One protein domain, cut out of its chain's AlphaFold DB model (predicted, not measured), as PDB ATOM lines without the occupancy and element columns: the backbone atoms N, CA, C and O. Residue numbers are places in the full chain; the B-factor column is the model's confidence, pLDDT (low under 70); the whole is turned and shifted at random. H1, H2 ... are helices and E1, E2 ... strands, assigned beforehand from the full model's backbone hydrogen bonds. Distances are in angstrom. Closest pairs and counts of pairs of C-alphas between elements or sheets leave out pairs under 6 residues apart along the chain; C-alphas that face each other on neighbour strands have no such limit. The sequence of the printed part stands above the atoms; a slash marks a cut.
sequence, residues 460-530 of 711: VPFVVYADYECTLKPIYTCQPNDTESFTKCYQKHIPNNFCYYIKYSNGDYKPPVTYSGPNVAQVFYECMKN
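This is residues 460 to 530 of the 711 residues of the protein "LEM domain-containing protein" of Acyrthosiphon pisum (UniProt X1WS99). A long, narrow ribbon of three antiparallel strands, E1, E2 and E3, has one helix, H1, over one face; at one end the E1 to E2 loop runs on, its residues 481 to 487 sticking out. The strands, in that order, form a meander, each the antiparallel neighbour of the one before; H1 follows, giving two layers of mixed class. The printed part has 71 residues and is extended, a rod spanning 57 by 28 by 17 A, radius of gyration of the C-alphas 18.0 A.

E2, residues 491 to 504, is the inner strand and bends by 64 degrees at residue 496. It forms hairpins with E1, residues 462 to 474, where N 467 and O 499 are 2.9 A apart, within hydrogen-bond range, and E3, residues 509 to 516, where N 500 and O 513 are 3.0 A apart, also within range. H1, residues 520 to 530, with every O i to N i+4 pair within range, runs along the strands over E2, at a height over the sheet of 9.6 A; the closest C-alphas, Asn 497 and Val 520, are 5.9 A apart.

E1 starts at C-alpha 462 (186.940, 179.859, 174.919) and measures 37.1 A, E2 36.3 A, E3 21.7 A and H1 15.4 A, first to last C-alpha; H1 ends at C-alpha 530 (181.492, 169.020, 182.134).

The C-alphas farthest apart, Thr 483 and Asn 506, are 57.4 A apart. The printed part has no cut; the E1 to E2 link is long. Residues 477 to 489 have pLDDT under 70.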
ATOM      1  N   VAL A 460     188.196 186.280 174.229       77.81
ATOM      2  CA  VAL A 460     188.091 185.276 175.293       77.81
ATOM      3  C   VAL A 460     188.757 183.962 174.847       77.81
ATOM      4  O   VAL A 460     188.655 183.624 173.665       77.81
ATOM      5  N   PRO A 461     189.433 183.213 175.745       79.69
ATOM      6  CA  PRO A 461     190.129 181.975 175.372       79.69
ATOM      7  C   PRO A 461     189.214 180.868 174.832       79.69
ATOM      8  O   PRO A 461     189.626 180.097 173.970       79.69
ATOM      9  N   PHE A 462     187.962 180.833 175.299       84.12
ATOM     10  CA  PHE A 462     186.940 179.859 174.919       84.12
ATOM     11  C   PHE A 462     185.635 180.590 174.586       84.12
ATOM     12  O   PHE A 462     185.190 181.441 175.362       84.12
ATOM     13  N   VAL A 463     185.008 180.249 173.460       86.94
ATOM     14  CA  VAL A 463     183.652 180.686 173.094       86.94
ATOM     15  C   VAL A 463     182.795 179.450 172.866       86.94
ATOM     16  O   VAL A 463     183.112 178.647 171.993       86.94
ATOM     17  N   VAL A 464     181.705 179.311 173.616       90.00
ATOM     18  CA  VAL A 464     180.686 178.291 173.346       90.00
ATOM     19  C   VAL A 464     179.624 178.904 172.442       90.00
ATOM     20  O   VAL A 464     179.003 179.904 172.808       90.00
ATOM     21  N   TYR A 465     179.414 178.303 171.276       90.38
ATOM     22  CA  TYR A 465     178.264 178.572 170.418       90.38
ATOM     23  C   TYR A 465     177.264 177.450 170.649       90.38
ATOM     24  O   TYR A 465     177.628 176.288 170.498       90.38
ATOM     25  N   ALA A 466     176.040 177.786 171.044       92.38
ATOM     26  CA  ALA A 466     175.007 176.821 171.386       92.38
ATOM     27  C   ALA A 466     173.649 177.290 170.872       92.38
ATOM     28  O   ALA A 466     173.349 178.482 170.972       92.38
ATOM     29  N   ASP A 467     172.837 176.352 170.394       91.00
ATOM     30  CA  ASP A 467     171.464 176.596 169.967       91.00
ATOM     31  C   ASP A 467     170.536 175.427 170.339       91.00
ATOM     32  O   ASP A 467     170.994 174.308 170.598       91.00
ATOM     33  N   TYR A 468     169.234 175.705 170.376       91.12
ATOM     34  CA  TYR A 468     168.168 174.736 170.638       91.12
ATOM     35  C   TYR A 468     167.117 174.798 169.536       91.12
ATOM     36  O   TYR A 468     166.501 175.846 169.342       91.12
ATOM     37  N   GLU A 469     166.778 173.650 168.954       91.50
ATOM     38  CA  GLU A 469     165.493 173.536 168.271       91.50
ATOM     39  C   GLU A 469     164.372 173.300 169.284       91.50
ATOM     40  O   GLU A 469     164.535 172.665 170.338       91.50
ATOM     41  N   CYS A 470     163.190 173.812 168.950       90.44
ATOM     42  CA  CYS A 470     162.020 173.733 169.808       90.44
ATOM     43  C   CYS A 470     160.774 173.302 169.039       90.44
ATOM     44  O   CYS A 470     160.366 173.937 168.069       90.44
ATOM     45  N   THR A 471     160.046 172.332 169.587       89.06
ATOM     46  CA  THR A 471     158.666 172.069 169.176       89.06
ATOM     47  C   THR A 471     157.773 173.221 169.648       89.06
ATOM     48  O   THR A 471     157.677 173.499 170.848       89.06
ATOM     49  N   LEU A 472     157.094 173.889 168.715       89.94
ATOM     50  CA  LEU A 472     156.169 174.985 169.007       89.94
ATOM     51  C   LEU A 472     154.797 174.432 169.419       89.94
ATOM     52  O   LEU A 472     153.984 174.065 168.572       89.94
ATOM     53  N   LYS A 473     154.505 174.382 170.723       85.19
ATOM     54  CA  LYS A 473     153.175 173.995 171.218       85.19
ATOM     55  C   LYS A 473     152.276 175.236 171.322       85.19
ATOM     56  O   LYS A 473     152.627 176.136 172.085       85.19
ATOM     57  N   PRO A 474     151.127 175.323 170.627       84.81
ATOM     58  CA  PRO A 474     150.216 176.455 170.787       84.81
ATOM     59  C   PRO A 474     149.704 176.549 172.232       84.81
ATOM     60  O   PRO A 474     149.446 175.537 172.889       84.81
ATOM     61  N   ILE A 475     149.570 177.779 172.728       78.81
ATOM     62  CA  ILE A 475     148.949 178.092 174.015       78.81
ATOM     63  C   ILE A 475     147.589 178.719 173.720       78.81
ATOM     64  O   ILE A 475     147.497 179.852 173.249       78.81
ATOM     65  N   TYR A 476     146.531 177.990 174.050       71.00
ATOM     66  CA  TYR A 476     145.172 178.514 174.040       71.00
ATOM     67  C   TYR A 476     144.906 179.184 175.391       71.00
ATOM     68  O   TYR A 476     144.547 178.525 176.365       71.00
ATOM     69  N   THR A 477     145.162 180.490 175.477       61.47
ATOM     70  CA  THR A 477     144.770 181.297 176.641       61.47
ATOM     71  C   THR A 477     143.296 181.687 176.545       61.47
ATOM     72  O   THR A 477     142.755 181.815 175.445       61.47
ATOM     73  N   CYS A 478     142.674 181.975 177.690       56.53
ATOM     74  CA  CYS A 478     141.387 182.668 177.751       56.53
ATOM     75  C   CYS A 478     141.427 183.984 176.947       56.53
ATOM     76  O   CYS A 478     142.509 184.530 176.690       56.53
ATOM     77  N   GLN A 479     140.254 184.510 176.570       56.81
ATOM     78  CA  GLN A 479     140.196 185.846 175.979       56.81
ATOM     79  C   GLN A 479     140.757 186.893 176.958       56.81
ATOM     80  O   GLN A 479     140.575 186.761 178.172       56.81
ATOM     81  N   PRO A 480     141.489 187.895 176.449       56.78
ATOM     82  CA  PRO A 480     142.095 188.912 177.287       56.78
ATOM     83  C   PRO A 480     141.070 189.907 177.845       56.78
ATOM     84  O   PRO A 480     139.985 190.079 177.302       56.78
ATOM     85  N   ASN A 481     141.455 190.596 178.917       53.88
ATOM     86  CA  ASN A 481     140.669 191.666 179.519       53.88
ATOM     87  C   ASN A 481     140.990 193.014 178.845       53.88
ATOM     88  O   ASN A 481     142.113 193.499 178.968       53.88
ATOM     89  N   ASP A 482     140.004 193.652 178.207       64.81
ATOM     90  CA  ASP A 482     140.154 194.960 177.537       64.81
ATOM     91  C   ASP A 482     140.538 196.120 178.473       64.81
ATOM     92  O   ASP A 482     140.935 197.190 178.008       64.81
ATOM     93  N   THR A 483     140.380 195.946 179.789       61.84
ATOM     94  CA  THR A 483     140.660 196.994 180.786       61.84
ATOM     95  C   THR A 483     142.102 196.996 181.302       61.84
ATOM     96  O   THR A 483     142.491 197.937 181.993       61.84
ATOM     97  N   GLU A 484     142.922 196.003 180.941       54.22
ATOM     98  CA  GLU A 484     144.311 195.880 181.400       54.22
ATOM     99  C   GLU A 484     145.280 195.582 180.246       54.22
ATOM    100  O   GLU A 484     144.954 194.886 179.288       54.22
ATOM    101  N   SER A 485     146.522 196.063 180.342       58.44
ATOM    102  CA  SER A 485     147.571 195.701 179.383       58.44
ATOM    103  C   SER A 485     148.076 194.277 179.646       58.44
ATOM    104  O   SER A 485     148.866 194.054 180.567       58.44
ATOM    105  N   PHE A 486     147.658 193.319 178.823       59.06
ATOM    106  CA  PHE A 486     148.074 191.916 178.894       59.06
ATOM    107  C   PHE A 486     149.136 191.578 177.830       59.06
ATOM    108  O   PHE A 486     149.245 192.230 176.794       59.06
ATOM    109  N   THR A 487     149.909 190.512 178.056       63.56
ATOM    110  CA  THR A 487     150.800 189.919 177.040       63.56
ATOM    111  C   THR A 487     150.232 188.572 176.605       63.56
ATOM    112  O   THR A 487     150.084 187.674 177.433       63.56
ATOM    113  N   LYS A 488     149.911 188.406 175.315       64.81
ATOM    114  CA  LYS A 488     149.334 187.157 174.792       64.81
ATOM    115  C   LYS A 488     150.424 186.146 174.435       64.81
ATOM    116  O   LYS A 488     150.927 186.121 173.315       64.81
ATOM    117  N   CYS A 489     150.769 185.281 175.382       69.19
ATOM    118  CA  CYS A 489     151.597 184.106 175.114       69.19
ATOM    119  C   CYS A 489     150.807 183.116 174.242       69.19
ATOM    120  O   CYS A 489     149.930 182.430 174.756       69.19
ATOM    121  N   TYR A 490     151.100 183.050 172.939       77.56
ATOM    122  CA  TYR A 490     150.371 182.211 171.971       77.56
ATOM    123  C   TYR A 490     151.073 180.879 171.643       77.56
ATOM    124  O   TYR A 490     150.434 179.957 171.140       77.56
ATOM    125  N   GLN A 491     152.368 180.746 171.948       84.44
ATOM    126  CA  GLN A 491     153.157 179.524 171.755       84.44
ATOM    127  C   GLN A 491     154.104 179.276 172.939       84.44
ATOM    128  O   GLN A 491     154.727 180.192 173.477       84.44
ATOM    129  N   LYS A 492     154.222 178.006 173.334       82.75
ATOM    130  CA  LYS A 492     155.202 177.467 174.278       82.75
ATOM    131  C   LYS A 492     156.218 176.678 173.466       82.75
ATOM    132  O   LYS A 492     155.911 175.592 172.981       82.75
ATOM    133  N   HIS A 493     157.424 177.212 173.334       87.50
ATOM    134  CA  HIS A 493     158.521 176.489 172.706       87.50
ATOM    135  C   HIS A 493     159.010 175.433 173.707       87.50
ATOM    136  O   HIS A 493     159.280 175.751 174.870       87.50
ATOM    137  N   ILE A 494     159.070 174.177 173.277       86.50
ATOM    138  CA  ILE A 494     159.539 173.041 174.075       86.50
ATOM    139  C   ILE A 494     160.825 172.544 173.406       86.50
ATOM    140  O   ILE A 494     160.722 172.000 172.307       86.50
ATOM    141  N   PRO A 495     162.013 172.747 174.006       88.44
ATOM    142  CA  PRO A 495     163.271 172.271 173.434       88.44
ATOM    143  C   PRO A 495     163.215 170.769 173.145       88.44
ATOM    144  O   PRO A 495     162.814 170.000 174.022       88.44
ATOM    145  N   ASN A 496     163.580 170.370 171.926       90.50
ATOM    146  CA  ASN A 496     163.524 168.976 171.461       90.50
ATOM    147  C   ASN A 496     164.909 168.426 171.064       90.50
ATOM    148  O   ASN A 496     165.144 167.221 171.182       90.50
ATOM    149  N   ASN A 497     165.846 169.304 170.707       92.31
ATOM    150  CA  ASN A 497     167.262 169.000 170.571       92.31
ATOM    151  C   ASN A 497     168.128 170.246 170.838       92.31
ATOM    152  O   ASN A 497     167.616 171.363 170.940       92.31
ATOM    153  N   PHE A 498     169.433 170.041 171.016       95.00
ATOM    154  CA  PHE A 498     170.431 171.108 171.066       95.00
ATOM    155  C   PHE A 498     171.673 170.732 170.258       95.00
ATOM    156  O   PHE A 498     172.003 169.552 170.103       95.00
ATOM    157  N   CYS A 499     172.414 171.751 169.834       94.06
ATOM    158  CA  CYS A 499     173.778 171.623 169.338       94.06
ATOM    159  C   CYS A 499     174.656 172.671 170.022       94.06
ATOM    160  O   CYS A 499     174.239 173.821 170.167       94.06
ATOM    161  N   TYR A 500     175.873 172.308 170.427       94.62
ATOM    162  CA  TYR A 500     176.897 173.298 170.756       94.62
ATOM    163  C   TYR A 500     178.282 172.884 170.275       94.62
ATOM    164  O   TYR A 500     178.585 171.702 170.162       94.62
ATOM    165  N   TYR A 501     179.154 173.861 170.041       93.25
ATOM    166  CA  TYR A 501     180.582 173.632 169.838       93.25
ATOM    167  C   TYR A 501     181.398 174.709 170.555       93.25
ATOM    168  O   TYR A 501     180.897 175.799 170.858       93.25
ATOM    169  N   ILE A 502     182.662 174.402 170.847       90.38
ATOM    170  CA  ILE A 502     183.561 175.312 171.566       90.38
ATOM    171  C   ILE A 502     184.675 175.743 170.630       90.38
ATOM    172  O   ILE A 502     185.420 174.905 170.134       90.38
ATOM    173  N   LYS A 503     184.808 177.048 170.406       88.31
ATOM    174  CA  LYS A 503     185.898 177.639 169.630       88.31
ATOM    175  C   LYS A 503     186.978 178.181 170.558       88.31
ATOM    176  O   LYS A 503     186.680 178.942 171.483       88.31
ATOM    177  N   TYR A 504     188.221 177.824 170.278       86.62
ATOM    178  CA  TYR A 504     189.395 178.266 171.016       86.62
ATOM    179  C   TYR A 504     189.950 179.591 170.450       86.62
ATOM    180  O   TYR A 504     189.669 180.005 169.313       86.62
ATOM    181  N   SER A 505     190.730 180.321 171.249       79.00
ATOM    182  CA  SER A 505     191.322 181.601 170.829       79.00
ATOM    183  C   SER A 505     192.404 181.458 169.756       79.00
ATOM    184  O   SER A 505     192.556 182.376 168.949       79.00
ATOM    185  N   ASN A 506     193.102 180.322 169.702       77.19
ATOM    186  CA  ASN A 506     194.117 180.016 168.689       77.19
ATOM    187  C   ASN A 506     193.524 179.739 167.289       77.19
ATOM    188  O   ASN A 506     194.212 179.941 166.295       77.19
ATOM    189  N   GLY A 507     192.240 179.373 167.198       78.00
ATOM    190  CA  GLY A 507     191.542 179.078 165.939       78.00
ATOM    191  C   GLY A 507     190.903 177.690 165.902       78.00
ATOM    192  O   GLY A 507     189.902 177.524 165.202       78.00
ATOM    193  N   ASP A 508     191.421 176.760 166.703       85.44
ATOM    194  CA  ASP A 508     190.918 175.393 166.825       85.44
ATOM    195  C   ASP A 508     189.498 175.359 167.418       85.44
ATOM    196  O   ASP A 508     188.996 176.344 167.979       85.44
ATOM    197  N   TYR A 509     188.838 174.205 167.334       89.50
ATOM    198  CA  TYR A 509     187.531 173.993 167.948       89.50
ATOM    199  C   TYR A 509     187.361 172.563 168.468       89.50
ATOM    200  O   TYR A 509     187.884 171.605 167.900       89.50
ATOM    201  N   LYS A 510     186.583 172.418 169.543       87.19
ATOM    202  CA  LYS A 510     186.045 171.128 169.977       87.19
ATOM    203  C   LYS A 510     184.929 170.714 169.008       87.19
ATOM    204  O   LYS A 510     184.067 171.560 168.740       87.19
ATOM    205  N   PRO A 511     184.902 169.463 168.507       89.19
ATOM    206  CA  PRO A 511     183.831 168.976 167.640       89.19
ATOM    207  C   PRO A 511     182.428 169.243 168.218       89.19
ATOM    208  O   PRO A 511     182.269 169.176 169.440       89.19
ATOM    209  N   PRO A 512     181.417 169.539 167.377       93.06
ATOM    210  CA  PRO A 512     180.065 169.808 167.852       93.06
ATOM    211  C   PRO A 512     179.458 168.639 168.630       93.06
ATOM    212  O   PRO A 512     179.543 167.483 168.219       93.06
ATOM    213  N   VAL A 513     178.796 168.965 169.735       93.44
ATOM    214  CA  VAL A 513     178.027 168.046 170.570       93.44
ATOM    215  C   VAL A 513     176.546 168.296 170.309       93.44
ATOM    216  O   VAL A 513     176.003 169.346 170.657       93.44
ATOM    217  N   THR A 514     175.894 167.314 169.695       94.56
ATOM    218  CA  THR A 514     174.459 167.314 169.387       94.56
ATOM    219  C   THR A 514     173.706 166.358 170.301       94.56
ATOM    220  O   THR A 514     174.169 165.240 170.533       94.56
ATOM    221  N   TYR A 515     172.516 166.744 170.754       94.25
ATOM    222  CA  TYR A 515     171.635 165.870 171.526       94.25
ATOM    223  C   TYR A 515     170.173 166.062 171.133       94.25
ATOM    224  O   TYR A 515     169.663 167.177 171.191       94.25
ATOM    225  N   SER A 516     169.489 164.958 170.830       91.12
ATOM    226  CA  SER A 516     168.050 164.898 170.557       91.12
ATOM    227  C   SER A 516     167.415 163.881 171.499       91.12
ATOM    228  O   SER A 516     167.820 162.719 171.502       91.12
ATOM    229  N   GLY A 517     166.437 164.289 172.310       85.12
ATOM    230  CA  GLY A 517     165.861 163.403 173.326       85.12
ATOM    231  C   GLY A 517     165.008 164.119 174.377       85.12
ATOM    232  O   GLY A 517     164.749 165.316 174.261       85.12
ATOM    233  N   PRO A 518     164.534 163.411 175.416       83.12
ATOM    234  CA  PRO A 518     163.868 164.036 176.556       83.12
ATOM    235  C   PRO A 518     164.850 164.887 177.380       83.12
ATOM    236  O   PRO A 518     166.059 164.702 177.324       83.12
ATOM    237  N   ASN A 519     164.332 165.812 178.193       87.19
ATOM    238  CA  ASN A 519     165.124 166.606 179.148       87.19
ATOM    239  C   ASN A 519     166.301 167.401 178.530       87.19
ATOM    240  O   ASN A 519     167.271 167.709 179.215       87.19
ATOM    241  N   VAL A 520     166.180 167.802 177.259       87.50
ATOM    242  CA  VAL A 520     167.167 168.559 176.454       87.50
ATOM    243  C   VAL A 520     167.897 169.660 177.235       87.50
ATOM    244  O   VAL A 520     169.121 169.738 177.200       87.50
ATOM    245  N   ALA A 521     167.166 170.489 177.989       84.56
ATOM    246  CA  ALA A 521     167.745 171.582 178.775       84.56
ATOM    247  C   ALA A 521     168.593 171.111 179.977       84.56
ATOM    248  O   ALA A 521     169.558 171.779 180.345       84.56
ATOM    249  N   GLN A 522     168.257 169.966 180.581       84.19
ATOM    250  CA  GLN A 522     169.057 169.348 181.641       84.19
ATOM    251  C   GLN A 522     170.339 168.747 181.057       84.19
ATOM    252  O   GLN A 522     171.422 169.037 181.554       84.19
ATOM    253  N   VAL A 523     170.227 167.977 179.970       89.00
ATOM    254  CA  VAL A 523     171.385 167.353 179.307       89.00
ATOM    255  C   VAL A 523     172.351 168.420 178.775       89.00
ATOM    256  O   VAL A 523     173.566 168.271 178.900       89.00
ATOM    257  N   PHE A 524     171.832 169.549 178.279       90.12
ATOM    258  CA  PHE A 524     172.650 170.708 177.915       90.12
ATOM    259  C   PHE A 524     173.395 171.293 179.121       90.12
ATOM    260  O   PHE A 524     174.582 171.592 179.028       90.12
ATOM    261  N   TYR A 525     172.728 171.449 180.267       88.38
ATOM    262  CA  TYR A 525     173.373 171.951 181.480       88.38
ATOM    263  C   TYR A 525     174.461 170.999 182.003       88.38
ATOM    264  O   TYR A 525     175.543 171.451 182.375       88.38
ATOM    265  N   GLU A 526     174.207 169.689 181.991       88.12
ATOM    266  CA  GLU A 526     175.196 168.667 182.357       88.12
ATOM    267  C   GLU A 526     176.409 168.701 181.417       88.12
ATOM    268  O   GLU A 526     177.548 168.684 181.885       88.12
ATOM    269  N   CYS A 527     176.176 168.871 180.112       87.94
ATOM    270  CA  CYS A 527     177.228 169.142 179.138       87.94
ATOM    271  C   CYS A 527     178.042 170.392 179.508       87.94
ATOM    272  O   CYS A 527     179.251 170.290 179.696       87.94
ATOM    273  N   MET A 528     177.398 171.550 179.695       91.44
ATOM    274  CA  MET A 528     178.082 172.804 180.051       91.44
ATOM    275  C   MET A 528     178.897 172.697 181.350       91.44
ATOM    276  O   MET A 528     179.979 173.274 181.435       91.44
ATOM    277  N   LYS A 529     178.417 171.945 182.348       85.38
ATOM    278  CA  LYS A 529     179.146 171.683 183.599       85.38
ATOM    279  C   LYS A 529     180.400 170.831 183.368       85.38
ATOM    280  O   LYS A 529     181.437 171.099 183.970       85.38
ATOM    281  N   ASN A 530     180.326 169.827 182.496       86.81
ATOM    282  CA  ASN A 530     181.492 169.020 182.134       86.81
ATOM    283  C   ASN A 530     182.520 169.854 181.351       86.81
ATOM    284  O   ASN A 530     183.716 169.756 181.620       86.81
TER     285      ASN A 530